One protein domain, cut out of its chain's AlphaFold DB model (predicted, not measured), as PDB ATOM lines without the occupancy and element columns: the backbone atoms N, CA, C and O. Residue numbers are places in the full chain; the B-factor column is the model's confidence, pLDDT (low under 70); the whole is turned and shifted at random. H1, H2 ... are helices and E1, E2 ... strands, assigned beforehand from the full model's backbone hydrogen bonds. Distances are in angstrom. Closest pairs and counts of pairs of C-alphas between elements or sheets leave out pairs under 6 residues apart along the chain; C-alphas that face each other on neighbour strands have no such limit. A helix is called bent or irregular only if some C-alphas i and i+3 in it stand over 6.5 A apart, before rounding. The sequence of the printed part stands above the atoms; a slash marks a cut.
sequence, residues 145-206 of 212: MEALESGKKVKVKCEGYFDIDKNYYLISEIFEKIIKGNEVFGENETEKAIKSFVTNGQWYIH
ATOM      1  N   MET A 145      68.725 -82.588  61.544       89.94
ATOM      2  CA  MET A 145      67.377 -83.057  61.205       89.94
ATOM      3  C   MET A 145      66.426 -82.941  62.395       89.94
ATOM      4  O   MET A 145      65.342 -82.393  62.245       89.94
ATOM      5  N   GLU A 146      66.851 -83.357  63.589       84.88
ATOM      6  CA  GLU A 146      66.047 -83.199  64.809       84.88
ATOM      7  C   GLU A 146      65.791 -81.721  65.133       84.88
ATOM      8  O   GLU A 146      64.682 -81.341  65.509       84.88
ATOM      9  N   ALA A 147      66.801 -80.862  64.952       89.38
ATOM     10  CA  ALA A 147      66.650 -79.419  65.112       89.38
ATOM     11  C   ALA A 147      65.623 -78.843  64.120       89.38
ATOM     12  O   ALA A 147      64.768 -78.050  64.518       89.38
ATOM     13  N   LEU A 148      65.675 -79.270  62.856       89.50
ATOM     14  CA  LEU A 148      64.764 -78.848  61.790       89.50
ATOM     15  C   LEU A 148      63.329 -79.306  62.032       89.50
ATOM     16  O   LEU A 148      62.405 -78.499  61.952       89.50
ATOM     17  N   GLU A 149      63.151 -80.574  62.382       88.88
ATOM     18  CA  GLU A 149      61.848 -81.170  62.674       88.88
ATOM     19  C   GLU A 149      61.206 -80.582  63.934       88.88
ATOM     20  O   GLU A 149      59.980 -80.565  64.045       88.88
ATOM     21  N   SER A 150      62.005 -80.045  64.864       87.00
ATOM     22  CA  SER A 150      61.476 -79.412  66.075       87.00
ATOM     23  C   SER A 150      60.592 -78.195  65.782       87.00
ATOM     24  O   SER A 150      59.698 -77.891  66.570       87.00
ATOM     25  N   GLY A 151      60.866 -77.466  64.692       86.12
ATOM     26  CA  GLY A 151      60.221 -76.186  64.375       86.12
ATOM     27  C   GLY A 151      60.451 -75.078  65.414       86.12
ATOM     28  O   GLY A 151      59.848 -74.010  65.312       86.12
ATOM     29  N   LYS A 152      61.299 -75.312  66.422       88.06
ATOM     30  CA  LYS A 152      61.587 -74.359  67.496       88.06
ATOM     31  C   LYS A 152      62.775 -73.479  67.132       88.06
ATOM     32  O   LYS A 152      63.499 -73.724  66.168       88.06
ATOM     33  N   LYS A 153      63.005 -72.452  67.949       90.00
ATOM     34  CA  LYS A 153      64.276 -71.730  67.913       90.00
ATOM     35  C   LYS A 153      65.398 -72.662  68.356       90.00
ATOM     36  O   LYS A 153      65.226 -73.460  69.274       90.00
ATOM     37  N   VAL A 154      66.548 -72.548  67.720       88.94
ATOM     38  CA  VAL A 154      67.720 -73.380  67.958       88.94
ATOM     39  C   VAL A 154      68.971 -72.520  68.043       88.94
ATOM     40  O   VAL A 154      69.004 -71.374  67.603       88.94
ATOM     41  N   LYS A 155      70.021 -73.091  68.609       89.31
ATOM     42  CA  LYS A 155      71.374 -72.553  68.598       89.31
ATOM     43  C   LYS A 155      72.283 -73.576  67.940       89.31
ATOM     44  O   LYS A 155      72.065 -74.771  68.107       89.31
ATOM     45  N   VAL A 156      73.316 -73.137  67.235       88.31
ATOM     46  CA  VAL A 156      74.298 -74.045  66.638       88.31
ATOM     47  C   VAL A 156      75.715 -73.618  66.983       88.31
ATOM     48  O   VAL A 156      76.034 -72.431  66.965       88.31
ATOM     49  N   LYS A 157      76.557 -74.600  67.304       85.31
ATOM     50  CA  LYS A 157      78.010 -74.441  67.401       85.31
ATOM     51  C   LYS A 157      78.668 -75.258  66.302       85.31
ATOM     52  O   LYS A 157      78.352 -76.437  66.165       85.31
ATOM     53  N   CYS A 158      79.576 -74.665  65.540       83.25
ATOM     54  CA  CYS A 158      80.332 -75.370  64.508       83.25
ATOM     55  C   CYS A 158      81.811 -75.019  64.648       83.25
ATOM     56  O   CYS A 158      82.183 -73.850  64.579       83.25
ATOM     57  N   GLU A 159      82.656 -76.028  64.856       78.38
ATOM     58  CA  GLU A 159      84.099 -75.828  65.003       78.38
ATOM     59  C   GLU A 159      84.686 -75.149  63.754       78.38
ATOM     60  O   GLU A 159      84.305 -75.464  62.625       78.38
ATOM     61  N   GLY A 160      85.593 -74.192  63.961       71.12
ATOM     62  CA  GLY A 160      86.191 -73.398  62.883       71.12
ATOM     63  C   GLY A 160      85.348 -72.211  62.406       71.12
ATOM     64  O   GLY A 160      85.842 -71.417  61.610       71.12
ATOM     65  N   TYR A 161      84.129 -72.042  62.924       72.12
ATOM     66  CA  TYR A 161      83.292 -70.867  62.690       72.12
ATOM     67  C   TYR A 161      83.048 -70.130  64.008       72.12
ATOM     68  O   TYR A 161      83.023 -70.738  65.079       72.12
ATOM     69  N   PHE A 162      82.879 -68.808  63.946       64.56
ATOM     70  CA  PHE A 162      82.429 -68.057  65.114       64.56
ATOM     71  C   PHE A 162      81.028 -68.540  65.504       64.56
ATOM     72  O   PHE A 162      80.155 -68.662  64.640       64.56
ATOM     73  N   ASP A 163      80.821 -68.811  66.797       62.62
ATOM     74  CA  ASP A 163      79.488 -69.087  67.337       62.62
ATOM     75  C   ASP A 163      78.547 -67.960  66.882       62.62
ATOM     76  O   ASP A 163      78.880 -66.778  67.020       62.62
ATOM     77  N   ILE A 164      77.389 -68.327  66.317       63.22
ATOM     78  CA  ILE A 164      76.368 -67.390  65.816       63.22
ATOM     79  C   ILE A 164      75.663 -66.774  67.026       63.22
ATOM     80  O   ILE A 164      74.529 -67.103  67.352       63.22
ATOM     81  N   ASP A 165      76.401 -65.928  67.736       63.66
ATOM     82  CA  ASP A 165      76.084 -65.380  69.047       63.66
ATOM     83  C   ASP A 165      75.590 -66.455  70.069       63.66
ATOM     84  O   ASP A 165      75.565 -67.662  69.813       63.66
ATOM     85  N   LYS A 166      75.340 -66.082  71.325       67.31
ATOM     86  CA  LYS A 166      74.856 -67.024  72.344       67.31
ATOM     87  C   LYS A 166      73.351 -67.334  72.248       67.31
ATOM     88  O   LYS A 166      72.931 -68.254  72.958       67.31
ATOM     89  N   ASN A 167      72.604 -66.644  71.387       77.50
ATOM     90  CA  ASN A 167      71.147 -66.654  71.250       77.50
ATOM     91  C   ASN A 167      70.565 -67.836  70.463       77.50
ATOM     92  O   ASN A 167      71.274 -68.600  69.807       77.50
ATOM     93  N   TYR A 168      69.239 -67.975  70.563       84.06
ATOM     94  CA  TYR A 168      68.436 -68.969  69.850       84.06
ATOM     95  C   TYR A 168      67.612 -68.300  68.749       84.06
ATOM     96  O   TYR A 168      66.925 -67.306  68.983       84.06
ATOM     97  N   TYR A 169      67.638 -68.904  67.568       87.50
ATOM     98  CA  TYR A 169      67.098 -68.379  66.320       87.50
ATOM     99  C   TYR A 169      66.323 -69.457  65.572       87.50
ATOM    100  O   TYR A 169      66.571 -70.647  65.748       87.50
ATOM    101  N   LEU A 170      65.403 -69.072  64.697       91.50
ATOM    102  CA  LEU A 170      64.889 -70.011  63.707       91.50
ATOM    103  C   LEU A 170      66.033 -70.469  62.798       91.50
ATOM    104  O   LEU A 170      66.954 -69.709  62.496       91.50
ATOM    105  N   ILE A 171      65.964 -71.709  62.312       92.25
ATOM    106  CA  ILE A 171      66.985 -72.247  61.401       92.25
ATOM    107  C   ILE A 171      67.150 -71.370  60.154       92.25
ATOM    108  O   ILE A 171      68.272 -71.165  59.696       92.25
ATOM    109  N   SER A 172      66.059 -70.798  59.638       91.50
ATOM    110  CA  SER A 172      66.110 -69.843  58.528       91.50
ATOM    111  C   SER A 172      66.964 -68.615  58.856       91.50
ATOM    112  O   SER A 172      67.823 -68.245  58.064       91.50
ATOM    113  N   GLU A 173      66.799 -68.033  60.046       91.12
ATOM    114  CA  GLU A 173      67.572 -66.869  60.500       91.12
ATOM    115  C   GLU A 173      69.061 -67.214  60.676       91.12
ATOM    116  O   GLU A 173      69.934 -66.398  60.377       91.12
ATOM    117  N   ILE A 174      69.364 -68.435  61.133       90.44
ATOM    118  CA  ILE A 174      70.739 -68.945  61.240       90.44
ATOM    119  C   ILE A 174      71.384 -69.014  59.857       90.44
ATOM    120  O   ILE A 174      72.485 -68.496  59.673       90.44
ATOM    121  N   PHE A 175      70.705 -69.608  58.871       90.75
ATOM    122  CA  PHE A 175      71.239 -69.690  57.513       90.75
ATOM    123  C   PHE A 175      71.374 -68.318  56.854       90.75
ATOM    124  O   PHE A 175      72.389 -68.072  56.211       90.75
ATOM    125  N   GLU A 176      70.436 -67.395  57.065       90.44
ATOM    126  CA  GLU A 176      70.580 -66.013  56.592       90.44
ATOM    127  C   GLU A 176      71.827 -65.330  57.167       90.44
ATOM    128  O   GLU A 176      72.546 -64.645  56.439       90.44
ATOM    129  N   LYS A 177      72.110 -65.528  58.462       88.31
ATOM    130  CA  LYS A 177      73.325 -65.005  59.104       88.31
ATOM    131  C   LYS A 177      74.590 -65.652  58.534       88.31
ATOM    132  O   LYS A 177      75.554 -64.935  58.275       88.31
ATOM    133  N   ILE A 178      74.585 -66.969  58.302       87.75
ATOM    134  CA  ILE A 178      75.713 -67.685  57.680       87.75
ATOM    135  C   ILE A 178      75.969 -67.148  56.270       87.75
ATOM    136  O   ILE A 178      77.115 -66.847  55.945       87.75
ATOM    137  N   ILE A 179      74.923 -66.995  55.456       87.19
ATOM    138  CA  ILE A 179      75.027 -66.495  54.081       87.19
ATOM    139  C   ILE A 179      75.609 -65.079  54.086       87.19
ATOM    140  O   ILE A 179      76.694 -64.870  53.551       87.19
ATOM    141  N   LYS A 180      74.980 -64.135  54.799       85.81
ATOM    142  CA  LYS A 180      75.449 -62.739  54.877       85.81
ATOM    143  C   LYS A 180      76.881 -62.618  55.399       85.81
ATOM    144  O   LYS A 180      77.645 -61.788  54.920       85.81
ATOM    145  N   GLY A 181      77.255 -63.443  56.379       83.06
ATOM    146  CA  GLY A 181      78.604 -63.453  56.942       83.06
ATOM    147  C   GLY A 181      79.678 -63.974  55.982       83.06
ATOM    148  O   GLY A 181      80.848 -63.648  56.167       83.06
ATOM    149  N   ASN A 182      79.298 -64.759  54.965       81.56
ATOM    150  CA  ASN A 182      80.231 -65.395  54.033       81.56
ATOM    151  C   ASN A 182      80.154 -64.873  52.589       81.56
ATOM    152  O   ASN A 182      81.056 -65.161  51.805       81.56
ATOM    153  N   GLU A 183      79.157 -64.049  52.247       79.00
ATOM    154  CA  GLU A 183      79.017 -63.418  50.923       79.00
ATOM    155  C   GLU A 183      80.296 -62.690  50.478       79.00
ATOM    156  O   GLU A 183      80.694 -62.773  49.316       79.00
ATOM    157  N   VAL A 184      80.999 -62.045  51.415       81.81
ATOM    158  CA  VAL A 184      82.252 -61.313  51.152       81.81
ATOM    159  C   VAL A 184      83.422 -62.209  50.720       81.81
ATOM    160  O   VAL A 184      84.384 -61.710  50.140       81.81
ATOM    161  N   PHE A 185      83.347 -63.519  50.974       79.00
ATOM    162  CA  PHE A 185      84.368 -64.505  50.601       79.00
ATOM    163  C   PHE A 185      84.002 -65.296  49.330       79.00
ATOM    164  O   PHE A 185      84.815 -66.081  48.841       79.00
ATOM    165  N   GLY A 186      82.811 -65.061  48.767       80.38
ATOM    166  CA  GLY A 186      82.310 -65.697  47.547       80.38
ATOM    167  C   GLY A 186      81.421 -66.926  47.784       80.38
ATOM    168  O   GLY A 186      81.385 -67.518  48.865       80.38
ATOM    169  N   GLU A 187      80.698 -67.330  46.734       80.00
ATOM    170  CA  GLU A 187      79.682 -68.398  46.786       80.00
ATOM    171  C   GLU A 187      80.245 -69.744  47.273       80.00
ATOM    172  O   GLU A 187      79.630 -70.407  48.107       80.00
ATOM    173  N   ASN A 188      81.457 -70.110  46.841       86.44
ATOM    174  CA  ASN A 188      82.101 -71.370  47.229       86.44
ATOM    175  C   ASN A 188      82.364 -71.474  48.741       86.44
ATOM    176  O   ASN A 188      82.258 -72.560  49.311       86.44
ATOM    177  N   GLU A 189      82.727 -70.373  49.401       84.88
ATOM    178  CA  GLU A 189      82.967 -70.371  50.850       84.88
ATOM    179  C   GLU A 189      81.647 -70.377  51.626       84.88
ATOM    180  O   GLU A 189      81.517 -71.080  52.630       84.88
ATOM    181  N   THR A 190      80.622 -69.702  51.100       86.94
ATOM    182  CA  THR A 190      79.263 -69.756  51.654       86.94
ATOM    183  C   THR A 190      78.700 -71.182  51.624       86.94
ATOM    184  O   THR A 190      78.169 -71.660  52.629       86.94
ATOM    185  N   GLU A 191      78.869 -71.907  50.515       89.19
ATOM    186  CA  GLU A 191      78.420 -73.300  50.396       89.19
ATOM    187  C   GLU A 191      79.156 -74.230  51.378       89.19
ATOM    188  O   GLU A 191      78.532 -75.057  52.054       89.19
ATOM    189  N   LYS A 192      80.479 -74.070  51.519       89.50
ATOM    190  CA  LYS A 192      81.282 -74.832  52.493       89.50
ATOM    191  C   LYS A 192      80.839 -74.577  53.930       89.50
ATOM    192  O   LYS A 192      80.777 -75.531  54.716       89.50
ATOM    193  N   ALA A 193      80.518 -73.328  54.265       88.62
ATOM    194  CA  ALA A 193      80.007 -72.961  55.578       88.62
ATOM    195  C   ALA A 193      78.687 -73.678  55.860       88.62
ATOM    196  O   ALA A 193      78.606 -74.460  56.807       88.62
ATOM    197  N   ILE A 194      77.689 -73.519  54.985       90.19
ATOM    198  CA  ILE A 194      76.379 -74.181  55.102       90.19
ATOM    199  C   ILE A 194      76.545 -75.689  55.311       90.19
ATOM    200  O   ILE A 194      75.979 -76.253  56.250       90.19
ATOM    201  N   LYS A 195      77.368 -76.341  54.482       91.06
ATOM    202  CA  LYS A 195      77.616 -77.782  54.584       91.06
ATOM    203  C   LYS A 195      78.223 -78.166  55.932       91.06
ATOM    204  O   LYS A 195      77.782 -79.142  56.530       91.06
ATOM    205  N   SER A 196      79.181 -77.382  56.426       89.88
ATOM    206  CA  SER A 196      79.828 -77.615  57.722       89.88
ATOM    207  C   SER A 196      78.834 -77.515  58.880       89.88
ATOM    208  O   SER A 196      78.815 -78.397  59.734       89.88
ATOM    209  N   PHE A 197      77.956 -76.510  58.887       89.75
ATOM    210  CA  PHE A 197      76.924 -76.370  59.921       89.75
ATOM    211  C   PHE A 197      75.897 -77.511  59.884       89.75
ATOM    212  O   PHE A 197      75.476 -77.997  60.933       89.75
ATOM    213  N   VAL A 198      75.519 -77.982  58.694       90.12
ATOM    214  CA  VAL A 198      74.581 -79.106  58.545       90.12
ATOM    215  C   VAL A 198      75.199 -80.425  59.013       90.12
ATOM    216  O   VAL A 198      74.534 -81.188  59.709       90.12
ATOM    217  N   THR A 199      76.454 -80.714  58.649       87.88
ATOM    218  CA  THR A 199      77.061 -82.027  58.933       87.88
ATOM    219  C   THR A 199      77.772 -82.100  60.279       87.88
ATOM    220  O   THR A 199      77.758 -83.152  60.910       87.88
ATOM    221  N   ASN A 200      78.404 -81.005  60.707       86.81
ATOM    222  CA  ASN A 200      79.290 -80.968  61.874       86.81
ATOM    223  C   ASN A 200      78.753 -80.060  62.989       86.81
ATOM    224  O   ASN A 200      79.327 -80.021  64.078       86.81
ATOM    225  N   GLY A 201      77.676 -79.314  62.727       87.00
ATOM    226  CA  GLY A 201      77.062 -78.439  63.713       87.00
ATOM    227  C   GLY A 201      76.492 -79.225  64.889       87.00
ATOM    228  O   GLY A 201      75.774 -80.210  64.725       87.00
ATOM    229  N   GLN A 202      76.787 -78.756  66.094       88.62
ATOM    230  CA  GLN A 202      76.124 -79.162  67.321       88.62
ATOM    231  C   GLN A 202      74.905 -78.263  67.526       88.62
ATOM    232  O   GLN A 202      75.064 -77.083  67.847       88.62
ATOM    233  N   TRP A 203      73.704 -78.803  67.317       88.56
ATOM    234  CA  TRP A 203      72.454 -78.043  67.369       88.56
ATOM    235  C   TRP A 203      71.776 -78.186  68.726       88.56
ATOM    236  O   TRP A 203      71.685 -79.278  69.254       88.56
ATOM    237  N   TYR A 204      71.261 -77.108  69.294       86.81
ATOM    238  CA  TYR A 204      70.619 -77.088  70.604       86.81
ATOM    239  C   TYR A 204      69.219 -76.514  70.430       86.81
ATOM    240  O   TYR A 204      69.076 -75.407  69.916       86.81
ATOM    241  N   ILE A 205      68.188 -77.251  70.832       85.69
ATOM    242  CA  ILE A 205      66.793 -76.812  70.706       85.69
ATOM    243  C   ILE A 205      66.417 -75.943  71.908       85.69
ATOM    244  O   ILE A 205      66.731 -76.285  73.047       85.69
ATOM    245  N   HIS A 206      65.727 -74.828  71.664       81.69
ATOM    246  CA  HIS A 206      65.121 -74.040  72.728       81.69
ATOM    247  C   HIS A 206      63.910 -74.790  73.285       81.69
ATOM    248  O   HIS A 206      62.931 -75.035  72.575       81.69
TER     249      HIS A 206
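This is residues 145 to 206 of the 212 residues of an uncharacterized protein of Clostridium botulinum (UniProt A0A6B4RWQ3). A helical hairpin, H2 and H3, forms a V that closes at Gly 186, and a small two-stranded ribbon, E1 and E2, lies across its open end. The short helix H1 sits beside E2 at the end of the domain away from Gly 186, and a long loop, residues 158 to 170, leads from E1 back to the beginning of H2. The printed part has 62 residues, with three named helices and two named strands in the order H1, E1, H2, H3, E2; the sheet order is E1 - E2, antiparallel, and the class is mostly helix. The whole is compact, with a radius of gyration of the C-alphas of 11.1 A, and its outline is elongated, spanning 31 by 19 by 18 A.

H1, residues 145 to 150, comes nearest to E2, residues 202 to 205, where the C-alphas of Ala 147 and Ile 205, their closest, are 6.2 A apart. E1, residues 154 to 157, is the antiparallel neighbour of E2, at 161 degrees between their directions. N 155 and O 204 are within hydrogen-bond range at 2.8 A, and so are N 204 and O 155 at 2.7 A. H2, residues 171 to 185, is close to H1 but not clearly touching it, with 7.0 A between their closest C-alphas, those of Leu 148 and Ile 171. The closest C-alphas of E1 and H2 are those of Val 154 and Ile 171, 6.7 A apart. H3, residues 187 to 200, forms a helical hairpin with H2: the two touch and run opposite ways at a steep tilt of 40 degrees. Their closest C-alphas are those of Asn 182 and Thr 190, 5.1 A apart, and H3 touches H2 with residues 189 to 194 alone. The closest C-alphas of H3 and E1 are those of Phe 197 and Val 156, 7.6 A apart. H1 and H3 are apart, as are H2 and E2. In H1 and H3 every O i to N i+4 pair is within hydrogen-bond range; in H2 it is 9 of 11.

H1 begins at C-alpha 145, at (67.377, -83.057, 61.205), and is 8.5 A long. E1 measures 10.4 A from Val 154 to Lys 157. H2 runs 21.9 A from C-alpha 171, at (66.985, -72.247, 61.401), to Phe 185; it is irregular, with C-alphas 181 and 184 7.2 A apart. H3 measures 19.6 A from Glu 187 to Asn 200. E2 is 10.2 A long and ends at C-alpha 205, at (66.793, -76.812, 70.706).

The two C-alphas farthest apart are those of Gly 186 and His 206, at 31.6 A. The printed part has no cut. The link from E1 to H2 is long, with 13 residues, and the other three links are tight. The mean pLDDT of the printed part is 84.6, and residues 162 to 166, in the long link, are under 70.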